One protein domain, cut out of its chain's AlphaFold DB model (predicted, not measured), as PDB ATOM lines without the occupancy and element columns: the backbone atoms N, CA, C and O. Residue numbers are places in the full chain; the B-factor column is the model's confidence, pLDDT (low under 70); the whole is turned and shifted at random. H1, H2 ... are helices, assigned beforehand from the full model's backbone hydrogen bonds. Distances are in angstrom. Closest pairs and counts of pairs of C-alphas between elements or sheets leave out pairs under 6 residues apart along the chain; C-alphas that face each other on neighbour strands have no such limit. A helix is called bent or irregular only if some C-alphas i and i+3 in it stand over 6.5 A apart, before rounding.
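AT A GLANCE: This is residues 502 to 639 of the 680 residues of an uncharacterized protein of Macrostomum lignano (UniProt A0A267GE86). Four helices, H1, H5, H6 and H7, form an up-and-down bundle, each running against the one before it in the chain, with H5, the longest helix, touching both H1 and H6. Three shorter helices pack on it: H3 slants across H1 and H5, H4 folds back along H5, and H2 folds back across residues 513 to 517 of H1, while tiny H8 lies near the last residue of H5. The printed part has 138 residues with eight named helices, H1 to H8 in chain order, and no named strand; the class is all helix. The whole is compact, with a radius of gyration of the C-alphas of 14.6 A, and spans 45 by 31 by 24 A.

IN THESE COORDINATES: H5, residues 565 to 584, is 29.7 A long and irregular: C-alphas 566 and 569 are 7.2 A apart. Before it come H1, residues 502 to 520, 26.6 A long, starting with C-alpha 502 at (307.828, -19.006, -34.697); H2, residues 524 to 531; H3, residues 546 to 554; and H4, residues 556 to 562. After it come H6, residues 593 to 606, 20.1 A long; H7, residues 613 to 629, 22.1 A long; and H8, residues 633 to 636, ending with C-alpha 636 at (305.304, -15.954, -44.391). H7 has a kink of 39 degrees near residue 620 and is only just irregular, with C-alphas 620 and 623 6.7 A apart.

HOW THE PARTS SIT: H5 and H1 are the hubs, touching four helices each. H5 and H6 touch as a helical hairpin at a shallow tilt of 23 degrees, their closest C-alphas, Cys 576 and Phe 600, 4.8 A apart. H5 touches H1 at a shallow tilt of 6 degrees, opposite ways, closest at C-alphas 570 and 516, 6.4 A. H4 and H5 are a hairpin, closest at C-alphas 560 and 571, 5.0 A. H3 touches H5 at a steep tilt of 62 degrees, closest at C-alphas 553 and 578, 5.4 A. H6 and H7 are a hairpin, closest at C-alphas 594 and 623, 6.0 A. H7 touches H1 with residues 614 to 618 alone, closest at C-alphas 614 and 504, 5.6 A. H2 touches H1, closest at C-alphas 525 and 517, 4.4 A. H8 is close to but not clearly touching H5, with C-alphas 633 and 584 6.1 A apart. Every O i to N i+4 pair is within hydrogen-bond range in H1, H2, H3, H4 and H6, against 13 of 16 in H5 and 10 of 13 in H7; H8 is too short for such a pair.

THE WHOLE: The two C-alphas farthest apart, those of Glu 522 and Arg 628, are 45.3 A apart. The printed part has no cut. The link from H2 to H3, residues 532 to 545, is long. Residues 538 to 541 are under 70 in pLDDT.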
ATOM      1  N   LEU A 502     306.813 -18.562 -35.646       93.50
ATOM      2  CA  LEU A 502     307.828 -19.006 -34.697       93.50
ATOM      3  C   LEU A 502     307.558 -18.410 -33.315       93.50
ATOM      4  O   LEU A 502     307.589 -19.125 -32.312       93.50
ATOM      5  N   HIS A 503     307.241 -17.121 -33.232       93.75
ATOM      6  CA  HIS A 503     307.006 -16.478 -31.940       93.75
ATOM      7  C   HIS A 503     305.718 -16.944 -31.259       93.75
ATOM      8  O   HIS A 503     305.673 -16.943 -30.017       93.75
ATOM      9  N   LEU A 504     304.709 -17.362 -32.030       97.00
ATOM     10  CA  LEU A 504     303.525 -18.056 -31.524       97.00
ATOM     11  C   LEU A 504     303.905 -19.431 -30.961       97.00
ATOM     12  O   LEU A 504     303.590 -19.705 -29.800       97.00
ATOM     13  N   LEU A 505     304.657 -20.240 -31.717       96.75
ATOM     14  CA  LEU A 505     305.151 -21.547 -31.269       96.75
ATOM     15  C   LEU A 505     305.925 -21.437 -29.952       96.75
ATOM     16  O   LEU A 505     305.607 -22.133 -28.985       96.75
ATOM     17  N   LEU A 506     306.913 -20.542 -29.905       94.75
ATOM     18  CA  LEU A 506     307.753 -20.324 -28.729       94.75
ATOM     19  C   LEU A 506     306.920 -19.877 -27.528       94.75
ATOM     20  O   LEU A 506     307.059 -20.422 -26.436       94.75
ATOM     21  N   GLY A 507     306.052 -18.880 -27.709       94.81
ATOM     22  CA  GLY A 507     305.311 -18.299 -26.593       94.81
ATOM     23  C   GLY A 507     304.291 -19.249 -25.979       94.81
ATOM     24  O   GLY A 507     304.196 -19.322 -24.757       94.81
ATOM     25  N   ILE A 508     303.552 -19.980 -26.811       97.62
ATOM     26  CA  ILE A 508     302.496 -20.884 -26.349       97.62
ATOM     27  C   ILE A 508     303.109 -22.132 -25.710       97.62
ATOM     28  O   ILE A 508     302.716 -22.492 -24.604       97.62
ATOM     29  N   SER A 509     304.126 -22.730 -26.343       96.81
ATOM     30  CA  SER A 509     304.801 -23.918 -25.799       96.81
ATOM     31  C   SER A 509     305.448 -23.632 -24.445       96.81
ATOM     32  O   SER A 509     305.260 -24.399 -23.505       96.81
ATOM     33  N   ASN A 510     306.181 -22.516 -24.321       95.50
ATOM     34  CA  ASN A 510     306.798 -22.143 -23.047       95.50
ATOM     35  C   ASN A 510     305.735 -21.824 -21.984       95.50
ATOM     36  O   ASN A 510     305.862 -22.297 -20.865       95.50
ATOM     37  N   LYS A 511     304.646 -21.116 -22.327       96.06
ATOM     38  CA  LYS A 511     303.569 -20.830 -21.362       96.06
ATOM     39  C   LYS A 511     302.900 -22.104 -20.837       96.06
ATOM     40  O   LYS A 511     302.654 -22.195 -19.637       96.06
ATOM     41  N   LEU A 512     302.599 -23.062 -21.713       97.31
ATOM     42  CA  LEU A 512     302.009 -24.345 -21.317       97.31
ATOM     43  C   LEU A 512     302.963 -25.150 -20.434       97.31
ATOM     44  O   LEU A 512     302.539 -25.662 -19.404       97.31
ATOM     45  N   LEU A 513     304.245 -25.212 -20.800       95.56
ATOM     46  CA  LEU A 513     305.265 -25.888 -20.003       95.56
ATOM     47  C   LEU A 513     305.447 -25.238 -18.627       95.56
ATOM     48  O   LEU A 513     305.467 -25.946 -17.628       95.56
ATOM     49  N   ASP A 514     305.621 -23.917 -18.572       94.75
ATOM     50  CA  ASP A 514     305.883 -23.210 -17.317       94.75
ATOM     51  C   ASP A 514     304.692 -23.374 -16.361       94.75
ATOM     52  O   ASP A 514     304.885 -23.652 -15.181       94.75
ATOM     53  N   SER A 515     303.460 -23.295 -16.880       96.69
ATOM     54  CA  SER A 515     302.251 -23.533 -16.085       96.69
ATOM     55  C   SER A 515     302.058 -25.003 -15.694       96.69
ATOM     56  O   SER A 515     301.602 -25.262 -14.584       96.69
ATOM     57  N   LEU A 516     302.452 -25.961 -16.539       96.75
ATOM     58  CA  LEU A 516     302.506 -27.372 -16.150       96.75
ATOM     59  C   LEU A 516     303.526 -27.592 -15.027       96.75
ATOM     60  O   LEU A 516     303.218 -28.268 -14.056       96.75
ATOM     61  N   ASN A 517     304.730 -27.027 -15.139       95.69
ATOM     62  CA  ASN A 517     305.773 -27.175 -14.126       95.69
ATOM     63  C   ASN A 517     305.345 -26.572 -12.783       95.69
ATOM     64  O   ASN A 517     305.568 -27.183 -11.742       95.69
ATOM     65  N   GLU A 518     304.703 -25.404 -12.814       95.94
ATOM     66  CA  GLU A 518     304.123 -24.769 -11.628       95.94
ATOM     67  C   GLU A 518     303.049 -25.654 -10.977       95.94
ATOM     68  O   GLU A 518     303.074 -25.844  -9.763       95.94
ATOM     69  N   ALA A 519     302.160 -26.256 -11.774       95.88
ATOM     70  CA  ALA A 519     301.125 -27.162 -11.278       95.88
ATOM     71  C   ALA A 519     301.681 -28.513 -10.784       95.88
ATOM     72  O   ALA A 519     301.139 -29.101  -9.850       95.88
ATOM     73  N   TRP A 520     302.764 -29.009 -11.388       96.56
ATOM     74  CA  TRP A 520     303.408 -30.270 -11.001       96.56
ATOM     75  C   TRP A 520     304.285 -30.127  -9.752       96.56
ATOM     76  O   TRP A 520     304.397 -31.066  -8.959       96.56
ATOM     77  N   GLY A 521     304.882 -28.952  -9.556       94.62
ATOM     78  CA  GLY A 521     305.746 -28.645  -8.422       94.62
ATOM     79  C   GLY A 521     307.147 -29.257  -8.524       94.62
ATOM     80  O   GLY A 521     307.432 -30.106  -9.370       94.62
ATOM     81  N   GLU A 522     308.038 -28.793  -7.639       92.38
ATOM     82  CA  GLU A 522     309.415 -29.302  -7.468       92.38
ATOM     83  C   GLU A 522     310.239 -29.370  -8.770       92.38
ATOM     84  O   GLU A 522     311.090 -30.242  -8.931       92.38
ATOM     85  N   ASP A 523     309.963 -28.477  -9.723       92.50
ATOM     86  CA  ASP A 523     310.583 -28.457 -11.054       92.50
ATOM     87  C   ASP A 523     310.482 -29.781 -11.837       92.50
ATOM     88  O   ASP A 523     311.275 -30.053 -12.743       92.50
ATOM     89  N   ARG A 524     309.478 -30.614 -11.530       93.94
ATOM     90  CA  ARG A 524     309.296 -31.934 -12.157       93.94
ATOM     91  C   ARG A 524     309.043 -31.849 -13.655       93.94
ATOM     92  O   ARG A 524     309.569 -32.674 -14.398       93.94
ATOM     93  N   GLY A 525     308.313 -30.833 -14.117       92.81
ATOM     94  CA  GLY A 525     308.104 -30.601 -15.548       92.81
ATOM     95  C   GLY A 525     309.421 -30.314 -16.276       92.81
ATOM     96  O   GLY A 525     309.682 -30.854 -17.352       92.81
ATOM     97  N   PHE A 526     310.305 -29.517 -15.671       93.50
ATOM     98  CA  PHE A 526     311.633 -29.253 -16.226       93.50
ATOM     99  C   PHE A 526     312.573 -30.462 -16.119       93.50
ATOM    100  O   PHE A 526     313.323 -30.728 -17.061       93.50
ATOM    101  N   ALA A 527     312.512 -31.224 -15.025       93.62
ATOM    102  CA  ALA A 527     313.271 -32.465 -14.870       93.62
ATOM    103  C   ALA A 527     312.863 -33.512 -15.922       93.62
ATOM    104  O   ALA A 527     313.726 -34.169 -16.509       93.62
ATOM    105  N   TRP A 528     311.564 -33.610 -16.220       95.38
ATOM    106  CA  TRP A 528     311.033 -34.479 -17.269       95.38
ATOM    107  C   TRP A 528     311.544 -34.088 -18.662       95.38
ATOM    108  O   TRP A 528     311.952 -34.948 -19.442       95.38
ATOM    109  N   LEU A 529     311.611 -32.790 -18.982       93.81
ATOM    110  CA  LEU A 529     312.224 -32.346 -20.240       93.81
ATOM    111  C   LEU A 529     313.681 -32.790 -20.348       93.81
ATOM    112  O   LEU A 529     314.114 -33.283 -21.393       93.81
ATOM    113  N   GLN A 530     314.435 -32.611 -19.262       91.94
ATOM    114  CA  GLN A 530     315.852 -32.939 -19.228       91.94
ATOM    115  C   GLN A 530     316.087 -34.441 -19.422       91.94
ATOM    116  O   GLN A 530     316.981 -34.807 -20.190       91.94
ATOM    117  N   SER A 531     315.278 -35.308 -18.798       93.44
ATOM    118  CA  SER A 531     315.389 -36.765 -18.967       93.44
ATOM    119  C   SER A 531     315.113 -37.218 -20.406       93.44
ATOM    120  O   SER A 531     315.720 -38.183 -20.869       93.44
ATOM    121  N   HIS A 532     314.307 -36.464 -21.157       92.81
ATOM    122  CA  HIS A 532     314.011 -36.708 -22.573       92.81
ATOM    123  C   HIS A 532     314.939 -35.944 -23.536       92.81
ATOM    124  O   HIS A 532     314.726 -35.903 -24.757       92.81
ATOM    125  N   GLY A 533     316.006 -35.326 -23.016       91.19
ATOM    126  CA  GLY A 533     316.987 -34.581 -23.802       91.19
ATOM    127  C   GLY A 533     316.394 -33.350 -24.491       91.19
ATOM    128  O   GLY A 533     316.767 -33.045 -25.629       91.19
ATOM    129  N   ILE A 534     315.418 -32.694 -23.865       92.12
ATOM    130  CA  ILE A 534     314.900 -31.385 -24.268       92.12
ATOM    131  C   ILE A 534     315.552 -30.345 -23.358       92.12
ATOM    132  O   ILE A 534     315.406 -30.377 -22.140       92.12
ATOM    133  N   VAL A 535     316.312 -29.431 -23.959       85.12
ATOM    134  CA  VAL A 535     317.142 -28.473 -23.221       85.12
ATOM    135  C   VAL A 535     316.537 -27.078 -23.315       85.12
ATOM    136  O   VAL A 535     316.219 -26.595 -24.402       85.12
ATOM    137  N   ARG A 536     316.409 -26.422 -22.160       86.56
ATOM    138  CA  ARG A 536     316.079 -24.998 -22.039       86.56
ATOM    139  C   ARG A 536     317.357 -24.168 -22.199       86.56
ATOM    140  O   ARG A 536     318.411 -24.556 -21.695       86.56
ATOM    141  N   ALA A 537     317.291 -23.041 -22.899       76.31
ATOM    142  CA  ALA A 537     318.455 -22.184 -23.102       76.31
ATOM    143  C   ALA A 537     318.888 -21.534 -21.776       76.31
ATOM    144  O   ALA A 537     318.066 -21.000 -21.038       76.31
ATOM    145  N   GLY A 538     320.192 -21.541 -21.475       60.00
ATOM    146  CA  GLY A 538     320.733 -20.948 -20.240       60.00
ATOM    147  C   GLY A 538     320.705 -19.410 -20.200       60.00
ATOM    148  O   GLY A 538     320.884 -18.815 -19.141       60.00
ATOM    149  N   TYR A 539     320.474 -18.753 -21.339       51.94
ATOM    150  CA  TYR A 539     320.272 -17.305 -21.462       51.94
ATOM    151  C   TYR A 539     318.784 -16.987 -21.704       51.94
ATOM    152  O   TYR A 539     318.024 -17.859 -22.106       51.94
ATOM    153  N   ARG A 540     318.348 -15.736 -21.467       49.94
ATOM    154  CA  ARG A 540     316.938 -15.287 -21.624       49.94
ATOM    155  C   ARG A 540     315.928 -16.020 -20.717       49.94
ATOM    156  O   ARG A 540     314.852 -16.415 -21.160       49.94
ATOM    157  N   GLY A 541     316.265 -16.175 -19.436       59.34
ATOM    158  CA  GLY A 541     315.315 -16.635 -18.416       59.34
ATOM    159  C   GLY A 541     314.942 -18.117 -18.491       59.34
ATOM    160  O   GLY A 541     313.913 -18.495 -17.944       59.34
ATOM    161  N   GLY A 542     315.748 -18.953 -19.156       71.81
ATOM    162  CA  GLY A 542     315.513 -20.396 -19.177       71.81
ATOM    163  C   GLY A 542     314.473 -20.850 -20.199       71.81
ATOM    164  O   GLY A 542     313.824 -21.855 -19.978       71.81
ATOM    165  N   THR A 543     314.233 -20.141 -21.300       84.88
ATOM    166  CA  THR A 543     313.177 -20.530 -22.259       84.88
ATOM    167  C   THR A 543     313.641 -21.603 -23.251       84.88
ATOM    168  O   THR A 543     314.831 -21.750 -23.531       84.88
ATOM    169  N   MET A 544     312.708 -22.394 -23.784       88.38
ATOM    170  CA  MET A 544     312.975 -23.309 -24.899       88.38
ATOM    171  C   MET A 544     313.042 -22.544 -26.226       88.38
ATOM    172  O   MET A 544     312.195 -21.689 -26.490       88.38
ATOM    173  N   GLU A 545     314.006 -22.912 -27.071       89.56
ATOM    174  CA  GLU A 545     314.113 -22.461 -28.465       89.56
ATOM    175  C   GLU A 545     313.272 -23.338 -29.412       89.56
ATOM    176  O   GLU A 545     312.764 -24.390 -29.019       89.56
ATOM    177  N   GLY A 546     313.150 -22.943 -30.686       89.06
ATOM    178  CA  GLY A 546     312.194 -23.535 -31.634       89.06
ATOM    179  C   GLY A 546     312.288 -25.058 -31.757       89.06
ATOM    180  O   GLY A 546     311.273 -25.749 -31.673       89.06
ATOM    181  N   ASN A 547     313.505 -25.602 -31.862       91.00
ATOM    182  CA  ASN A 547     313.726 -27.051 -31.940       91.00
ATOM    183  C   ASN A 547     313.302 -27.784 -30.657       91.00
ATOM    184  O   ASN A 547     312.739 -28.875 -30.730       91.00
ATOM    185  N   ALA A 548     313.544 -27.186 -29.487       92.56
ATOM    186  CA  ALA A 548     313.141 -27.752 -28.205       92.56
ATOM    187  C   ALA A 548     311.613 -27.720 -28.039       92.56
ATOM    188  O   ALA A 548     311.033 -28.727 -27.637       92.56
ATOM    189  N   CYS A 549     310.948 -26.628 -28.441       95.06
ATOM    190  CA  CYS A 549     309.484 -26.556 -28.479       95.06
ATOM    191  C   CYS A 549     308.886 -27.625 -29.402       95.06
ATOM    192  O   CYS A 549     307.965 -28.329 -29.001       95.06
ATOM    193  N   ARG A 550     309.432 -27.804 -30.613       95.00
ATOM    194  CA  ARG A 550     308.983 -28.867 -31.529       95.00
ATOM    195  C   ARG A 550     309.163 -30.255 -30.921       95.00
ATOM    196  O   ARG A 550     308.259 -31.076 -31.018       95.00
ATOM    197  N   LYS A 551     310.294 -30.510 -30.262       95.81
ATOM    198  CA  LYS A 551     310.541 -31.793 -29.598       95.81
ATOM    199  C   LYS A 551     309.572 -32.040 -28.436       95.81
ATOM    200  O   LYS A 551     309.086 -33.157 -28.320       95.81
ATOM    201  N   LEU A 552     309.237 -31.020 -27.640       96.50
ATOM    202  CA  LEU A 552     308.185 -31.122 -26.619       96.50
ATOM    203  C   LEU A 552     306.843 -31.520 -27.242       96.50
ATOM    204  O   LEU A 552     306.214 -32.461 -26.774       96.50
ATOM    205  N   LEU A 553     306.428 -30.843 -28.315       97.19
ATOM    206  CA  LEU A 553     305.163 -31.140 -28.991       97.19
ATOM    207  C   LEU A 553     305.103 -32.566 -29.552       97.19
ATOM    208  O   LEU A 553     304.066 -33.214 -29.458       97.19
ATOM    209  N   LEU A 554     306.218 -33.076 -30.080       96.75
ATOM    210  CA  LEU A 554     306.322 -34.463 -30.546       96.75
ATOM    211  C   LEU A 554     306.288 -35.490 -29.405       96.75
ATOM    212  O   LEU A 554     305.910 -36.631 -29.635       96.75
ATOM    213  N   MET A 555     306.685 -35.099 -28.196       96.50
ATOM    214  CA  MET A 555     306.661 -35.950 -27.003       96.50
ATOM    215  C   MET A 555     305.405 -35.728 -26.149       96.50
ATOM    216  O   MET A 555     305.328 -36.256 -25.046       96.50
ATOM    217  N   ALA A 556     304.420 -34.957 -26.622       96.56
ATOM    218  CA  ALA A 556     303.239 -34.614 -25.831       96.56
ATOM    219  C   ALA A 556     302.370 -35.839 -25.479       96.56
ATOM    220  O   ALA A 556     301.762 -35.860 -24.415       96.56
ATOM    221  N   GLU A 557     302.350 -36.869 -26.331       96.75
ATOM    222  CA  GLU A 557     301.683 -38.148 -26.038       96.75
ATOM    223  C   GLU A 557     302.418 -38.941 -24.952       96.75
ATOM    224  O   GLU A 557     301.787 -39.435 -24.028       96.75
ATOM    225  N   VAL A 558     303.752 -38.977 -24.993       97.00
ATOM    226  CA  VAL A 558     304.563 -39.593 -23.926       97.00
ATOM    227  C   VAL A 558     304.361 -38.843 -22.607       97.00
ATOM    228  O   VAL A 558     304.160 -39.443 -21.558       97.00
ATOM    229  N   LEU A 559     304.332 -37.508 -22.665       96.12
ATOM    230  CA  LEU A 559     304.059 -36.672 -21.502       96.12
ATOM    231  C   LEU A 559     302.691 -36.986 -20.882       96.12
ATOM    232  O   LEU A 559     302.575 -36.949 -19.664       96.12
ATOM    233  N   LEU A 560     301.671 -37.294 -21.689       97.00
ATOM    234  CA  LEU A 560     300.329 -37.645 -21.207       97.00
ATOM    235  C   LEU A 560     300.334 -38.912 -20.338       97.00
ATOM    236  O   LEU A 560     299.566 -38.987 -19.377       97.00
ATOM    237  N   GLU A 561     301.190 -39.881 -20.666       96.38
ATOM    238  CA  GLU A 561     301.359 -41.127 -19.907       96.38
ATOM    239  C   GLU A 561     302.135 -40.905 -18.599       96.38
ATOM    240  O   GLU A 561     301.827 -41.529 -17.582       96.38
ATOM    241  N   ASP A 562     303.106 -39.989 -18.614       95.31
ATOM    242  CA  ASP A 562     304.014 -39.739 -17.489       95.31
ATOM    243  C   ASP A 562     303.469 -38.746 -16.447       95.31
ATOM    244  O   ASP A 562     303.909 -38.744 -15.289       95.31
ATOM    245  N   VAL A 563     302.543 -37.861 -16.832       95.69
ATOM    246  CA  VAL A 563     301.963 -36.874 -15.909       95.69
ATOM    247  C   VAL A 563     300.885 -37.494 -15.009       95.69
ATOM    248  O   VAL A 563     300.116 -38.353 -15.442       95.69
ATOM    249  N   PRO A 564     300.740 -37.013 -13.759       95.88
ATOM    250  CA  PRO A 564     299.589 -37.331 -12.920       95.88
ATOM    251  C   PRO A 564     298.257 -37.062 -13.634       95.88
ATOM    252  O   PRO A 564     298.144 -36.099 -14.393       95.88
ATOM    253  N   HIS A 565     297.223 -37.850 -13.321       95.56
ATOM    254  CA  HIS A 565     295.892 -37.739 -13.940       95.56
ATOM    255  C   HIS A 565     295.321 -36.306 -13.907       95.56
ATOM    256  O   HIS A 565     294.739 -35.838 -14.879       95.56
ATOM    257  N   GLU A 566     295.542 -35.572 -12.816       95.75
ATOM    258  CA  GLU A 566     295.093 -34.180 -12.654       95.75
ATOM    259  C   GLU A 566     295.774 -33.194 -13.623       95.75
ATOM    260  O   GLU A 566     295.222 -32.138 -13.923       95.75
ATOM    261  N   LEU A 567     296.957 -33.542 -14.142       96.81
ATOM    262  CA  LEU A 567     297.764 -32.719 -15.048       96.81
ATOM    263  C   LEU A 567     297.689 -33.178 -16.511       96.81
ATOM    264  O   LEU A 567     298.175 -32.470 -17.395       96.81
ATOM    265  N   GLN A 568     297.024 -34.302 -16.796       97.00
ATOM    266  CA  GLN A 568     296.763 -34.772 -18.162       97.00
ATOM    267  C   GLN A 568     296.131 -33.715 -19.086       97.00
ATOM    268  O   GLN A 568     296.519 -33.671 -20.258       97.00
ATOM    269  N   PRO A 569     295.251 -32.801 -18.616       98.06
ATOM    270  CA  PRO A 569     294.749 -31.716 -19.458       98.06
ATOM    271  C   PRO A 569     295.848 -30.854 -20.101       98.06
ATOM    272  O   PRO A 569     295.678 -30.397 -21.232       98.06
ATOM    273  N   PHE A 570     296.993 -30.648 -19.438       97.88
ATOM    274  CA  PHE A 570     298.115 -29.896 -20.016       97.88
ATOM    275  C   PHE A 570     298.756 -30.644 -21.186       97.88
ATOM    276  O   PHE A 570     299.009 -30.044 -22.234       97.88
ATOM    277  N   ALA A 571     298.995 -31.947 -21.026       97.31
ATOM    278  CA  ALA A 571     299.537 -32.788 -22.088       97.31
ATOM    279  C   ALA A 571     298.562 -32.871 -23.272       97.31
ATOM    280  O   ALA A 571     298.965 -32.657 -24.415       97.31
ATOM    281  N   GLN A 572     297.260 -33.029 -23.006       97.94
ATOM    282  CA  GLN A 572     296.226 -32.988 -24.042       97.94
ATOM    283  C   GLN A 572     296.207 -31.645 -24.788       97.94
ATOM    284  O   GLN A 572     296.108 -31.613 -26.016       97.94
ATOM    285  N   CYS A 573     296.357 -30.526 -24.076       98.44
ATOM    286  CA  CYS A 573     296.454 -29.210 -24.701       98.44
ATOM    287  C   CYS A 573     297.700 -29.082 -25.598       98.44
ATOM    288  O   CYS A 573     297.614 -28.475 -26.667       98.44
ATOM    289  N   LEU A 574     298.842 -29.662 -25.206       98.38
ATOM    290  CA  LEU A 574     300.054 -29.716 -26.037       98.38
ATOM    291  C   LEU A 574     299.859 -30.592 -27.283       98.38
ATOM    292  O   LEU A 574     300.310 -30.202 -28.360       98.38
ATOM    293  N   ILE A 575     299.145 -31.717 -27.179       98.50
ATOM    294  CA  ILE A 575     298.768 -32.561 -28.328       98.50
ATOM    295  C   ILE A 575     297.895 -31.763 -29.307       98.50
ATOM    296  O   ILE A 575     298.194 -31.701 -30.504       98.50
ATOM    297  N   CYS A 576     296.858 -31.080 -28.809       98.31
ATOM    298  CA  CYS A 576     296.023 -30.213 -29.641       98.31
ATOM    299  C   CYS A 576     296.848 -29.090 -30.286       98.31
ATOM    300  O   CYS A 576     296.659 -28.781 -31.462       98.31
ATOM    301  N   PHE A 577     297.811 -28.513 -29.563       98.50
ATOM    302  CA  PHE A 577     298.676 -27.485 -30.132       98.50
ATOM    303  C   PHE A 577     299.600 -28.038 -31.225       98.50
ATOM    304  O   PHE A 577     299.745 -27.414 -32.275       98.50
ATOM    305  N   ASN A 578     300.168 -29.232 -31.034       98.19
ATOM    306  CA  ASN A 578     300.947 -29.923 -32.063       98.19
ATOM    307  C   ASN A 578     300.116 -30.141 -33.339       98.19
ATOM    308  O   ASN A 578     300.607 -29.938 -34.449       98.19
ATOM    309  N   SER A 579     298.833 -30.478 -33.186       97.56
ATOM    310  CA  SER A 579     297.892 -30.601 -34.303       97.56
ATOM    311  C   SER A 579     297.753 -29.290 -35.089       97.56
ATOM    312  O   SER A 579     297.909 -29.298 -36.309       97.56
ATOM    313  N   VAL A 580     297.549 -28.152 -34.412       97.69
ATOM    314  CA  VAL A 580     297.495 -26.818 -35.053       97.69
ATOM    315  C   VAL A 580     298.786 -26.500 -35.793       97.69
ATOM    316  O   VAL A 580     298.776 -26.041 -36.934       97.69
ATOM    317  N   VAL A 581     299.912 -26.770 -35.147       96.50
ATOM    318  CA  VAL A 581     301.238 -26.517 -35.694       96.50
ATOM    319  C   VAL A 581     301.475 -27.334 -36.977       96.50
ATOM    320  O   VAL A 581     301.997 -26.806 -37.959       96.50
ATOM    321  N   ASN A 582     301.046 -28.593 -37.023       95.06
ATOM    322  CA  ASN A 582     301.129 -29.409 -38.238       95.06
ATOM    323  C   ASN A 582     300.098 -29.000 -39.304       95.06
ATOM    324  O   ASN A 582     300.342 -29.207 -40.487       95.06
ATOM    325  N   GLY A 583     298.976 -28.400 -38.894       94.00
ATOM    326  CA  GLY A 583     297.904 -27.964 -39.790       94.00
ATOM    327  C   GLY A 583     298.130 -26.606 -40.465       94.00
ATOM    328  O   GLY A 583     297.719 -26.427 -41.609       94.00
ATOM    329  N   ALA A 584     298.760 -25.652 -39.769       95.38
ATOM    330  CA  ALA A 584     298.787 -24.243 -40.186       95.38
ATOM    331  C   ALA A 584     300.166 -23.563 -40.142       95.38
ATOM    332  O   ALA A 584     300.328 -22.494 -40.730       95.38
ATOM    333  N   PHE A 585     301.166 -24.126 -39.448       94.69
ATOM    334  CA  PHE A 585     302.483 -23.474 -39.305       94.69
ATOM    335  C   PHE A 585     303.482 -23.920 -40.388       94.69
ATOM    336  O   PHE A 585     304.544 -23.328 -40.536       94.69
ATOM    337  N   GLY A 586     303.154 -24.956 -41.164       89.50
ATOM    338  CA  GLY A 586     303.986 -25.457 -42.259       89.50
ATOM    339  C   GLY A 586     303.966 -24.584 -43.521       89.50
ATOM    340  O   GLY A 586     303.429 -23.480 -43.543       89.50
ATOM    341  N   GLN A 587     304.565 -25.098 -44.601       88.38
ATOM    342  CA  GLN A 587     304.469 -24.485 -45.937       88.38
ATOM    343  C   GLN A 587     303.122 -24.773 -46.613       88.38
ATOM    344  O   GLN A 587     302.678 -23.998 -47.454       88.38
ATOM    345  N   GLU A 588     302.477 -25.875 -46.235       89.25
ATOM    346  CA  GLU A 588     301.184 -26.305 -46.757       89.25
ATOM    347  C   GLU A 588     300.109 -26.129 -45.686       89.25
ATOM    348  O   GLU A 588     300.365 -26.339 -44.498       89.25
ATOM    349  N   LEU A 589     298.917 -25.716 -46.118       93.69
ATOM    350  CA  LEU A 589     297.752 -25.540 -45.257       93.69
ATOM    351  C   LEU A 589     296.883 -26.795 -45.340       93.69
ATOM    352  O   LEU A 589     296.433 -27.167 -46.424       93.69
ATOM    353  N   VAL A 590     296.646 -27.447 -44.205       94.44
ATOM    354  CA  VAL A 590     295.807 -28.652 -44.147       94.44
ATOM    355  C   VAL A 590     294.330 -28.241 -44.124       94.44
ATOM    356  O   VAL A 590     294.005 -27.321 -43.384       94.44
ATOM    357  N   PRO A 591     293.411 -28.894 -44.867       93.75
ATOM    358  CA  PRO A 591     292.017 -28.443 -44.991       93.75
ATOM    359  C   PRO A 591     291.233 -28.287 -43.678       93.75
ATOM    360  O   PRO A 591     290.368 -27.424 -43.585       93.75
ATOM    361  N   ASP A 592     291.533 -29.098 -42.663       95.19
ATOM    362  CA  ASP A 592     290.859 -29.113 -41.356       95.19
ATOM    363  C   ASP A 592     291.520 -28.176 -40.319       95.19
ATOM    364  O   ASP A 592     291.261 -28.278 -39.120       95.19
ATOM    365  N   PHE A 593     292.383 -27.246 -40.752       95.62
ATOM    366  CA  PHE A 593     293.122 -26.353 -39.852       95.62
ATOM    367  C   PHE A 593     292.221 -25.560 -38.891       95.62
ATOM    368  O   PHE A 593     292.612 -25.334 -37.745       95.62
ATOM    369  N   GLY A 594     291.023 -25.157 -39.336       95.44
ATOM    370  CA  GLY A 594     290.050 -24.436 -38.511       95.44
ATOM    371  C   GLY A 594     289.604 -25.254 -37.298       95.44
ATOM    372  O   GLY A 594     289.727 -24.788 -36.167       95.44
ATOM    373  N   GLU A 595     289.213 -26.512 -37.519       96.94
ATOM    374  CA  GLU A 595     288.803 -27.443 -36.458       96.94
ATOM    375  C   GLU A 595     289.951 -27.704 -35.469       96.94
ATOM    376  O   GLU A 595     289.759 -27.732 -34.253       96.94
ATOM    377  N   ARG A 596     291.189 -27.827 -35.967       97.88
ATOM    378  CA  ARG A 596     292.371 -27.994 -35.105       97.88
ATOM    379  C   ARG A 596     292.567 -26.798 -34.173       97.88
ATOM    380  O   ARG A 596     292.884 -26.995 -32.997       97.88
ATOM    381  N   ILE A 597     292.386 -25.574 -34.678       97.56
ATOM    382  CA  ILE A 597     292.500 -24.339 -33.882       97.56
ATOM    383  C   ILE A 597     291.381 -24.270 -32.838       97.56
ATOM    384  O   ILE A 597     291.658 -23.937 -31.685       97.56
ATOM    385  N   GLU A 598     290.151 -24.628 -33.203       96.88
ATOM    386  CA  GLU A 598     289.012 -24.683 -32.278       96.88
ATOM    387  C   GLU A 598     289.239 -25.701 -31.152       96.88
ATOM    388  O   GLU A 598     289.098 -25.362 -29.974       96.88
ATOM    389  N   ASN A 599     289.692 -26.912 -31.491       97.94
ATOM    390  CA  ASN A 599     290.014 -27.967 -30.526       97.94
ATOM    391  C   ASN A 599     291.134 -27.549 -29.562       97.94
ATOM    392  O   ASN A 599     291.049 -27.791 -28.355       97.94
ATOM    393  N   PHE A 600     292.176 -26.885 -30.069       98.44
ATOM    394  CA  PHE A 600     293.206 -26.295 -29.217       98.44
ATOM    395  C   PHE A 600     292.641 -25.190 -28.316       98.44
ATOM    396  O   PHE A 600     292.953 -25.163 -27.127       98.44
ATOM    397  N   GLY A 601     291.795 -24.304 -28.846       97.44
ATOM    398  CA  GLY A 601     291.152 -23.242 -28.073       97.44
ATOM    399  C   GLY A 601     290.321 -23.787 -26.915       97.44
ATOM    400  O   GLY A 601     290.487 -23.336 -25.782       97.44
ATOM    401  N   ALA A 602     289.495 -24.802 -27.170       97.75
ATOM    402  CA  ALA A 602     288.713 -25.474 -26.139       97.75
ATOM    403  C   ALA A 602     289.611 -26.105 -25.060       97.75
ATOM    404  O   ALA A 602     289.393 -25.873 -23.869       97.75
ATOM    405  N   ALA A 603     290.659 -26.831 -25.467       98.00
ATOM    406  CA  ALA A 603     291.610 -27.447 -24.542       98.00
ATOM    407  C   ALA A 603     292.362 -26.405 -23.694       98.00
ATOM    408  O   ALA A 603     292.501 -26.582 -22.487       98.00
ATOM    409  N   TYR A 604     292.801 -25.295 -24.296       98.19
ATOM    410  CA  TYR A 604     293.519 -24.233 -23.591       98.19
ATOM    411  C   TYR A 604     292.632 -23.523 -22.564       98.19
ATOM    412  O   TYR A 604     293.057 -23.281 -21.434       98.19
ATOM    413  N   LEU A 605     291.394 -23.192 -22.940       96.12
ATOM    414  CA  LEU A 605     290.448 -22.517 -22.047       96.12
ATOM    415  C   LEU A 605     290.028 -23.413 -20.875       96.12
ATOM    416  O   LEU A 605     289.845 -22.907 -19.768       96.12
ATOM    417  N   ALA A 606     289.947 -24.730 -21.084       96.50
ATOM    418  CA  ALA A 606     289.661 -25.695 -20.024       96.50
ATOM    419  C   ALA A 606     290.735 -25.727 -18.917       96.50
ATOM    420  O   ALA A 606     290.422 -26.081 -17.784       96.50
ATOM    421  N   LEU A 607     291.974 -25.303 -19.205       96.56
ATOM    422  CA  LEU A 607     293.043 -25.187 -18.201       96.56
ATOM    423  C   LEU A 607     292.871 -23.984 -17.259       96.56
ATOM    424  O   LEU A 607     293.630 -23.850 -16.300       96.56
ATOM    425  N   GLY A 608     291.942 -23.063 -17.542       94.69
ATOM    426  CA  GLY A 608     291.757 -21.843 -16.748       94.69
ATOM    427  C   GLY A 608     292.939 -20.865 -16.812       94.69
ATOM    428  O   GLY A 608     293.054 -19.974 -15.969       94.69
ATOM    429  N   LEU A 609     293.833 -21.018 -17.795       94.81
ATOM    430  CA  LEU A 609     294.990 -20.143 -17.973       94.81
ATOM    431  C   LEU A 609     294.585 -18.781 -18.543       94.81
ATOM    432  O   LEU A 609     293.637 -18.643 -19.316       94.81
ATOM    433  N   THR A 610     295.371 -17.757 -18.216       94.19
ATOM    434  CA  THR A 610     295.202 -16.431 -18.812       94.19
ATOM    435  C   THR A 610     295.557 -16.461 -20.298       94.19
ATOM    436  O   THR A 610     296.646 -16.884 -20.693       94.19
ATOM    437  N   VAL A 611     294.649 -15.966 -21.142       96.44
ATOM    438  CA  VAL A 611     294.895 -15.870 -22.584       96.44
ATOM    439  C   VAL A 611     295.905 -14.757 -22.844       96.44
ATOM    440  O   VAL A 611     295.614 -13.566 -22.740       96.44
ATOM    441  N   THR A 612     297.131 -15.157 -23.169       95.81
ATOM    442  CA  THR A 612     298.194 -14.218 -23.545       95.81
ATOM    443  C   THR A 612     297.925 -13.615 -24.931       95.81
ATOM    444  O   THR A 612     297.223 -14.233 -25.735       95.81
ATOM    445  N   PRO A 613     298.534 -12.466 -25.290       96.44
ATOM    446  CA  PRO A 613     298.401 -11.896 -26.633       96.44
ATOM    447  C   PRO A 613     298.747 -12.882 -27.756       96.44
ATOM    448  O   PRO A 613     298.084 -12.886 -28.784       96.44
ATOM    449  N   LYS A 614     299.727 -13.770 -27.547       96.81
ATOM    450  CA  LYS A 614     300.101 -14.801 -28.527       96.81
ATOM    451  C   LYS A 614     299.016 -15.866 -28.693       96.81
ATOM    452  O   LYS A 614     298.690 -16.231 -29.815       96.81
ATOM    453  N   VAL A 615     298.424 -16.328 -27.592       97.56
ATOM    454  CA  VAL A 615     297.294 -17.272 -27.649       97.56
ATOM    455  C   VAL A 615     296.099 -16.606 -28.330       97.56
ATOM    456  O   VAL A 615     295.518 -17.188 -29.235       97.56
ATOM    457  N   HIS A 616     295.790 -15.355 -27.984       97.69
ATOM    458  CA  HIS A 616     294.740 -14.583 -28.648       97.69
ATOM    459  C   HIS A 616     294.960 -14.471 -30.164       97.69
ATOM    460  O   HIS A 616     294.032 -14.703 -30.934       97.69
ATOM    461  N   VAL A 617     296.185 -14.157 -30.602       97.94
ATOM    462  CA  VAL A 617     296.539 -14.121 -32.029       97.94
ATOM    463  C   VAL A 617     296.269 -15.462 -32.705       97.94
ATOM    464  O   VAL A 617     295.637 -15.487 -33.760       97.94
ATOM    465  N   LEU A 618     296.679 -16.569 -32.084       97.75
ATOM    466  CA  LEU A 618     296.417 -17.901 -32.621       97.75
ATOM    467  C   LEU A 618     294.916 -18.187 -32.758       97.75
ATOM    468  O   LEU A 618     294.471 -18.607 -33.820       97.75
ATOM    469  N   LEU A 619     294.141 -17.939 -31.700       96.62
ATOM    470  CA  LEU A 619     292.718 -18.282 -31.664       96.62
ATOM    471  C   LEU A 619     291.863 -17.390 -32.571       96.62
ATOM    472  O   LEU A 619     290.899 -17.865 -33.159       96.62
ATOM    473  N   CYS A 620     292.193 -16.102 -32.674       96.00
ATOM    474  CA  CYS A 620     291.327 -15.117 -33.328       96.00
ATOM    475  C   CYS A 620     291.779 -14.715 -34.735       96.00
ATOM    476  O   CYS A 620     290.939 -14.295 -35.523       96.00
ATOM    477  N   HIS A 621     293.077 -14.793 -35.046       97.31
ATOM    478  CA  HIS A 621     293.638 -14.148 -36.245       97.31
ATOM    479  C   HIS A 621     294.321 -15.122 -37.204       97.31
ATOM    480  O   HIS A 621     294.317 -14.882 -38.407       97.31
ATOM    481  N   VAL A 622     294.868 -16.242 -36.714       96.94
ATOM    482  CA  VAL A 622     295.503 -17.240 -37.597       96.94
ATOM    483  C   VAL A 622     294.477 -17.898 -38.514       96.94
ATOM    484  O   VAL A 622     294.725 -18.007 -39.711       96.94
ATOM    485  N   SER A 623     293.310 -18.275 -37.980       94.69
ATOM    486  CA  SER A 623     292.247 -18.858 -38.802       94.69
ATOM    487  C   SER A 623     291.776 -17.881 -39.887       94.69
ATOM    488  O   SER A 623     291.719 -18.262 -41.053       94.69
ATOM    489  N   ASP A 624     291.518 -16.614 -39.537       95.31
ATOM    490  CA  ASP A 624     291.085 -15.587 -40.499       95.31
ATOM    491  C   ASP A 624     292.128 -15.360 -41.605       95.31
ATOM    492  O   ASP A 624     291.814 -15.407 -42.796       95.31
ATOM    493  N   PHE A 625     293.401 -15.215 -41.223       96.31
ATOM    494  CA  PHE A 625     294.498 -15.062 -42.175       96.31
ATOM    495  C   PHE A 625     294.585 -16.245 -43.147       96.31
ATOM    496  O   PHE A 625     294.658 -16.045 -44.363       96.31
ATOM    497  N   CYS A 626     294.554 -17.480 -42.638       96.06
ATOM    498  CA  CYS A 626     294.653 -18.682 -43.465       96.06
ATOM    499  C   CYS A 626     293.453 -18.836 -44.412       96.06
ATOM    500  O   CYS A 626     293.656 -19.158 -45.581       96.06
ATOM    501  N   HIS A 627     292.229 -18.539 -43.964       94.94
ATOM    502  CA  HIS A 627     291.042 -18.568 -44.827       94.94
ATOM    503  C   HIS A 627     291.117 -17.530 -45.952       94.94
ATOM    504  O   HIS A 627     290.807 -17.840 -47.101       94.94
ATOM    505  N   ARG A 628     291.543 -16.302 -45.640       94.69
ATOM    506  CA  ARG A 628     291.581 -15.193 -46.609       94.69
ATOM    507  C   ARG A 628     292.712 -15.314 -47.619       94.69
ATOM    508  O   ARG A 628     292.552 -14.906 -48.764       94.69
ATOM    509  N   THR A 629     293.854 -15.850 -47.201       92.38
ATOM    510  CA  THR A 629     295.030 -16.002 -48.070       92.38
ATOM    511  C   THR A 629     295.102 -17.359 -48.761       92.38
ATOM    512  O   THR A 629     295.813 -17.488 -49.755       92.38
ATOM    513  N   GLY A 630     294.428 -18.381 -48.224       92.19
ATOM    514  CA  GLY A 630     294.603 -19.774 -48.637       92.19
ATOM    515  C   GLY A 630     296.004 -20.325 -48.345       92.19
ATOM    516  O   GLY A 630     296.399 -21.332 -48.932       92.19
ATOM    517  N   ARG A 631     296.790 -19.657 -47.489       91.12
ATOM    518  CA  ARG A 631     298.199 -19.973 -47.221       91.12
ATOM    519  C   ARG A 631     298.424 -20.328 -45.755       91.12
ATOM    520  O   ARG A 631     297.832 -19.740 -44.852       91.12
ATOM    521  N   ALA A 632     299.344 -21.259 -45.524       93.25
ATOM    522  CA  ALA A 632     299.868 -21.542 -44.192       93.25
ATOM    523  C   ALA A 632     300.884 -20.474 -43.755       93.25
ATOM    524  O   ALA A 632     301.532 -19.828 -44.592       93.25
ATOM    525  N   LEU A 633     301.060 -20.310 -42.442       93.00
ATOM    526  CA  LEU A 633     301.935 -19.283 -41.868       93.00
ATOM    527  C   LEU A 633     303.408 -19.485 -42.231       93.00
ATOM    528  O   LEU A 633     304.135 -18.503 -42.371       93.00
ATOM    529  N   GLY A 634     303.850 -20.725 -42.461       88.12
ATOM    530  CA  GLY A 634     305.228 -21.003 -42.864       88.12
ATOM    531  C   GLY A 634     305.589 -20.349 -44.201       88.12
ATOM    532  O   GLY A 634     306.756 -20.017 -44.438       88.12
ATOM    533  N   THR A 635     304.596 -20.066 -45.053       86.00
ATOM    534  CA  THR A 635     304.808 -19.299 -46.288       86.00
ATOM    535  C   THR A 635     305.119 -17.826 -46.032       86.00
ATOM    536  O   THR A 635     305.525 -17.156 -46.966       86.00
ATOM    537  N   CYS A 636     304.965 -17.317 -44.811       86.81
ATOM    538  CA  CYS A 636     305.304 -15.954 -44.391       86.81
ATOM    539  C   CYS A 636     306.151 -15.965 -43.104       86.81
ATOM    540  O   CYS A 636     306.076 -15.043 -42.299       86.81
ATOM    541  N   SER A 637     306.950 -17.016 -42.904       87.31
ATOM    542  CA  SER A 637     307.699 -17.233 -41.663       87.31
ATOM    543  C   SER A 637     308.805 -16.195 -41.442       87.31
ATOM    544  O   SER A 637     309.599 -15.899 -42.344       87.31
ATOM    545  N   GLU A 638     308.925 -15.702 -40.210       90.38
ATOM    546  CA  GLU A 638     309.998 -14.808 -39.764       90.38
ATOM    547  C   GLU A 638     311.325 -15.542 -39.472       90.38
ATOM    548  O   GLU A 638     312.364 -14.907 -39.279       90.38
ATOM    549  N   GLN A 639     311.335 -16.882 -39.508       89.06
ATOM    550  CA  GLN A 639     312.496 -17.728 -39.179       89.06
ATOM    551  C   GLN A 639     313.764 -17.395 -39.979       89.06
ATOM    552  O   GLN A 639     314.886 -17.513 -39.473       89.06
TER     553      GLN A 639